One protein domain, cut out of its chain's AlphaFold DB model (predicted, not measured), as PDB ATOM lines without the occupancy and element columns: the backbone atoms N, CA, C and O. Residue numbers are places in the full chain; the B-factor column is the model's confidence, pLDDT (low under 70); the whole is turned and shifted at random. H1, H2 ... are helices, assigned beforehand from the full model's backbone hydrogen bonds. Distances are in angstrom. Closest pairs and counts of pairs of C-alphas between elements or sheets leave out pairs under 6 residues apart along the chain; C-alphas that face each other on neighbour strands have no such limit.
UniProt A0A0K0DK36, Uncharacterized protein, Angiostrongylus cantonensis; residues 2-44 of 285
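This is residues 2 to 44 of the 285 residues of an uncharacterized protein of Angiostrongylus cantonensis (UniProt A0A0K0DK36). There is little regular structure here: a winding chain of loops with two short helices set far from each other, H2 and H1, joined by the looping residues 7 to 32. The long axis runs from the turn at Asp 12 to the tail that ends at Pro 44. The printed part has 43 residues, with two named helices, H1 then H2, and no named strand; its class is all helix, though only 9 residues are in named elements. It is only just compact, close to loose, with a radius of gyration of the C-alphas of 10.9 A, and elongated, spanning 36 by 21 by 14 A.

H2, residues 33 to 37, measures 6.3 A from C-alpha 33 at (35.431, 81.207, 122.627) to C-alpha 37 at (29.214, 80.883, 122.019). H1, residues 3 to 6, begins at C-alpha 3 at (32.408, 81.725, 142.510) and measures 5.6 A.

H2 and H1 are apart. In H2 the O i to N i+4 pair is within hydrogen-bond range; H1 is too short for such a pair.

The C-alphas of Asp 12 and Pro 44, the two farthest apart, are 36.1 A apart. The printed part has no cut, and the link from H1 to H2, 26 residues, is long. The mean pLDDT of the printed part is 75.2, with residues 2 to 11 and 13 under 70.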
ATOM      1  N   GLU A   2      28.450  80.124 142.633       49.84
ATOM      2  CA  GLU A   2      28.612  81.365 141.846       49.84
ATOM      3  C   GLU A   2      30.078  81.805 141.670       49.84
ATOM      4  O   GLU A   2      30.401  82.519 140.725       49.84
ATOM      5  N   GLU A   3      30.988  81.336 142.527       53.44
ATOM      6  CA  GLU A   3      32.408  81.725 142.510       53.44
ATOM      7  C   GLU A   3      33.171  81.198 141.280       53.44
ATOM      8  O   GLU A   3      34.091  81.853 140.790       53.44
ATOM      9  N   ASP A   4      32.744  80.069 140.704       53.56
ATOM     10  CA  ASP A   4      33.365  79.507 139.498       53.56
ATOM     11  C   ASP A   4      33.053  80.322 138.238       53.56
ATOM     12  O   ASP A   4      33.847  80.321 137.295       53.56
ATOM     13  N   LEU A   5      31.934  81.062 138.231       53.06
ATOM     14  CA  LEU A   5      31.536  81.910 137.104       53.06
ATOM     15  C   LEU A   5      32.446  83.137 136.955       53.06
ATOM     16  O   LEU A   5      32.717  83.576 135.838       53.06
ATOM     17  N   LEU A   6      32.980  83.637 138.071       54.09
ATOM     18  CA  LEU A   6      33.875  84.797 138.109       54.09
ATOM     19  C   LEU A   6      35.283  84.476 137.577       54.09
ATOM     20  O   LEU A   6      35.995  85.369 137.125       54.09
ATOM     21  N   ASN A   7      35.670  83.196 137.553       55.53
ATOM     22  CA  ASN A   7      36.987  82.751 137.086       55.53
ATOM     23  C   ASN A   7      37.049  82.449 135.575       55.53
ATOM     24  O   ASN A   7      38.133  82.201 135.037       55.53
ATOM     25  N   LEU A   8      35.924  82.484 134.845       57.69
ATOM     26  CA  LEU A   8      35.926  82.226 133.394       57.69
ATOM     27  C   LEU A   8      36.569  83.349 132.572       57.69
ATOM     28  O   LEU A   8      37.044  83.084 131.462       57.69
ATOM     29  N   GLU A   9      36.560  84.578 133.081       62.12
ATOM     30  CA  GLU A   9      37.052  85.778 132.390       62.12
ATOM     31  C   GLU A   9      38.302  86.370 133.051       62.12
ATOM     32  O   GLU A   9      38.611  87.539 132.878       62.12
ATOM     33  N   HIS A  10      39.071  85.560 133.783       66.88
ATOM     34  CA  HIS A  10      40.316  86.029 134.385       66.88
ATOM     35  C   HIS A  10      41.305  86.481 133.290       66.88
ATOM     36  O   HIS A  10      41.598  85.696 132.396       66.88
ATOM     37  N   ASP A  11      41.847  87.702 133.309       67.25
ATOM     38  CA  ASP A  11      42.728  88.212 132.231       67.25
ATOM     39  C   ASP A  11      43.973  87.339 131.988       67.25
ATOM     40  O   ASP A  11      44.375  87.108 130.848       67.25
ATOM     41  N   ASP A  12      44.534  86.790 133.066       71.94
ATOM     42  CA  ASP A  12      45.625  85.813 133.031       71.94
ATOM     43  C   ASP A  12      45.159  84.424 132.523       71.94
ATOM     44  O   ASP A  12      44.389  83.741 133.211       71.94
ATOM     45  N   PRO A  13      45.642  83.948 131.356       65.31
ATOM     46  CA  PRO A  13      45.246  82.662 130.783       65.31
ATOM     47  C   PRO A  13      45.692  81.457 131.620       65.31
ATOM     48  O   PRO A  13      45.119  80.379 131.466       65.31
ATOM     49  N   THR A  14      46.680  81.613 132.506       71.12
ATOM     50  CA  THR A  14      47.161  80.518 133.366       71.12
ATOM     51  C   THR A  14      46.210  80.206 134.520       71.12
ATOM     52  O   THR A  14      46.226  79.091 135.040       71.12
ATOM     53  N   LYS A  15      45.345  81.163 134.879       71.75
ATOM     54  CA  LYS A  15      44.351  81.048 135.957       71.75
ATOM     55  C   LYS A  15      42.954  80.684 135.453       71.75
ATOM     56  O   LYS A  15      42.062  80.431 136.256       71.75
ATOM     57  N   ARG A  16      42.753  80.636 134.130       70.69
ATOM     58  CA  ARG A  16      41.474  80.236 133.535       70.69
ATOM     59  C   ARG A  16      41.280  78.720 133.624       70.69
ATOM     60  O   ARG A  16      42.220  77.965 133.359       70.69
ATOM     61  N   PRO A  17      40.052  78.246 133.893       76.75
ATOM     62  CA  PRO A  17      39.753  76.826 133.809       76.75
ATOM     63  C   PRO A  17      39.970  76.330 132.373       76.75
ATOM     64  O   PRO A  17      39.511  76.953 131.411       76.75
ATOM     65  N   ARG A  18      40.686  75.206 132.224       81.50
ATOM     66  CA  ARG A  18      41.010  74.608 130.912       81.50
ATOM     67  C   ARG A  18      39.775  74.065 130.189       81.50
ATOM     68  O   ARG A  18      39.740  74.065 128.958       81.50
ATOM     69  N   CYS A  19      38.770  73.642 130.950       86.38
ATOM     70  CA  CYS A  19      37.515  73.098 130.444       86.38
ATOM     71  C   CYS A  19      36.333  73.997 130.816       86.38
ATOM     72  O   CYS A  19      36.427  74.827 131.722       86.38
ATOM     73  N   LEU A  20      35.229  73.851 130.089       83.38
ATOM     74  CA  LEU A  20      33.993  74.556 130.393       83.38
ATOM     75  C   LEU A  20      33.343  74.008 131.675       83.38
ATOM     76  O   LEU A  20      33.279  72.790 131.847       83.38
ATOM     77  N   PRO A  21      32.792  74.878 132.536       82.38
ATOM     78  CA  PRO A  21      32.056  74.479 133.732       82.38
ATOM     79  C   PRO A  21      30.626  74.070 133.356       82.38
ATOM     80  O   PRO A  21      29.646  74.724 133.700       82.38
ATOM     81  N   LEU A  22      30.514  73.004 132.570       81.38
ATOM     82  CA  LEU A  22      29.244  72.418 132.159       81.38
ATOM     83  C   LEU A  22      29.016  71.095 132.892       81.38
ATOM     84  O   LEU A  22      29.986  70.431 133.258       81.38
ATOM     85  N   PRO A  23      27.758  70.660 133.076       78.38
ATOM     86  CA  PRO A  23      27.486  69.344 133.637       78.38
ATOM     87  C   PRO A  23      28.022  68.229 132.719       78.38
ATOM     88  O   PRO A  23      28.183  68.430 131.506       78.38
ATOM     89  N   PRO A  24      28.280  67.022 133.252       78.75
ATOM     90  CA  PRO A  24      28.504  65.843 132.427       78.75
ATOM     91  C   PRO A  24      27.394  65.670 131.376       78.75
ATOM     92  O   PRO A  24      26.223  65.893 131.687       78.75
ATOM     93  N   PRO A  25      27.731  65.293 130.128       80.12
ATOM     94  CA  PRO A  25      29.049  64.877 129.625       80.12
ATOM     95  C   PRO A  25      29.961  66.026 129.138       80.12
ATOM     96  O   PRO A  25      31.060  65.767 128.659       80.12
ATOM     97  N   TYR A  26      29.546  67.289 129.250       84.00
ATOM     98  CA  TYR A  26      30.219  68.424 128.597       84.00
ATOM     99  C   TYR A  26      31.324  69.101 129.414       84.00
ATOM    100  O   TYR A  26      32.023  69.960 128.883       84.00
ATOM    101  N   HIS A  27      31.524  68.702 130.670       83.50
ATOM    102  CA  HIS A  27      32.589  69.206 131.550       83.50
ATOM    103  C   HIS A  27      34.021  69.060 130.990       83.50
ATOM    104  O   HIS A  27      34.948  69.679 131.502       83.50
ATOM    105  N   LEU A  28      34.223  68.237 129.952       85.75
ATOM    106  CA  LEU A  28      35.517  68.039 129.286       85.75
ATOM    107  C   LEU A  28      35.724  68.943 128.065       85.75
ATOM    108  O   LEU A  28      36.793  68.909 127.455       85.75
ATOM    109  N   LEU A  29      34.718  69.726 127.666       87.00
ATOM    110  CA  LEU A  29      34.844  70.577 126.489       87.00
ATOM    111  C   LEU A  29      35.900  71.666 126.725       87.00
ATOM    112  O   LEU A  29      35.854  72.333 127.763       87.00
ATOM    113  N   PRO A  30      36.821  71.887 125.767       87.00
ATOM    114  CA  PRO A  30      37.817  72.940 125.869       87.00
ATOM    115  C   PRO A  30      37.170  74.299 126.102       87.00
ATOM    116  O   PRO A  30      36.197  74.664 125.437       87.00
ATOM    117  N   ASN A  31      37.751  75.078 127.007       83.88
ATOM    118  CA  ASN A  31      37.271  76.415 127.313       83.88
ATOM    119  C   ASN A  31      37.696  77.434 126.241       83.88
ATOM    120  O   ASN A  31      38.513  78.321 126.485       83.88
ATOM    121  N   THR A  32      37.167  77.286 125.026       83.62
ATOM    122  CA  THR A  32      37.422  78.191 123.899       83.62
ATOM    123  C   THR A  32      36.227  79.105 123.648       83.62
ATOM    124  O   THR A  32      35.082  78.786 123.973       83.62
ATOM    125  N   SER A  33      36.481  80.256 123.018       83.00
ATOM    126  CA  SER A  33      35.431  81.207 122.627       83.00
ATOM    127  C   SER A  33      34.376  80.585 121.707       83.00
ATOM    128  O   SER A  33      33.219  80.997 121.750       83.00
ATOM    129  N   PHE A  34      34.764  79.581 120.916       85.25
ATOM    130  CA  PHE A  34      33.853  78.792 120.098       85.25
ATOM    131  C   PHE A  34      32.832  78.066 120.980       85.25
ATOM    132  O   PHE A  34      31.647  78.371 120.893       85.25
ATOM    133  N   PHE A  35      33.280  77.199 121.897       85.69
ATOM    134  CA  PHE A  35      32.367  76.397 122.718       85.69
ATOM    135  C   PHE A  35      31.520  77.225 123.697       85.69
ATOM    136  O   PHE A  35      30.399  76.832 124.008       85.69
ATOM    137  N   ARG A  36      32.005  78.399 124.132       83.56
ATOM    138  CA  ARG A  36      31.216  79.352 124.940       83.56
ATOM    139  C   ARG A  36      30.045  79.971 124.173       83.56
ATOM    140  O   ARG A  36      29.020  80.274 124.769       83.56
ATOM    141  N   LYS A  37      30.218  80.219 122.869       85.19
ATOM    142  CA  LYS A  37      29.214  80.883 122.019       85.19
ATOM    143  C   LYS A  37      28.307  79.894 121.297       85.19
ATOM    144  O   LYS A  37      27.214  80.261 120.875       85.19
ATOM    145  N   THR A  38      28.752  78.655 121.117       87.00
ATOM    146  CA  THR A  38      27.925  77.617 120.506       87.00
ATOM    147  C   THR A  38      26.842  77.162 121.471       87.00
ATOM    148  O   THR A  38      27.131  76.784 122.602       87.00
ATOM    149  N   SER A  39      25.601  77.110 120.993       85.81
ATOM    150  CA  SER A  39      24.518  76.421 121.693       85.81
ATOM    151  C   SER A  39      24.817  74.920 121.746       85.81
ATOM    152  O   SER A  39      24.553  74.195 120.783       85.81
ATOM    153  N   ILE A  40      25.347  74.441 122.870       83.25
ATOM    154  CA  ILE A  40      25.545  73.013 123.121       83.25
ATOM    155  C   ILE A  40      24.178  72.419 123.454       83.25
ATOM    156  O   ILE A  40      23.635  72.634 124.536       83.25
ATOM    157  N   LYS A  41      23.588  71.703 122.493       81.00
ATOM    158  CA  LYS A  41      22.349  70.964 122.738       81.00
ATOM    159  C   LYS A  41      22.658  69.845 123.735       81.00
ATOM    160  O   LYS A  41      23.597  69.097 123.458       81.00
ATOM    161  N   PRO A  42      21.905  69.715 124.844       75.44
ATOM    162  CA  PRO A  42      22.066  68.580 125.741       75.44
ATOM    163  C   PRO A  42      21.855  67.276 124.964       75.44
ATOM    164  O   PRO A  42      21.191  67.293 123.916       75.44
ATOM    165  N   PRO A  43      22.393  66.139 125.447       75.50
ATOM    166  CA  PRO A  43      22.107  64.865 124.822       75.50
ATOM    167  C   PRO A  43      20.587  64.715 124.836       75.50
ATOM    168  O   PRO A  43      19.956  65.194 125.788       75.50
ATOM    169  N   PRO A  44      19.985  64.081 123.818       74.62
ATOM    170  CA  PRO A  44      18.581  63.732 123.890       74.62
ATOM    171  C   PRO A  44      18.359  63.068 125.243       74.62
ATOM    172  O   PRO A  44      18.972  62.037 125.536       74.62
TER     173      PRO A  44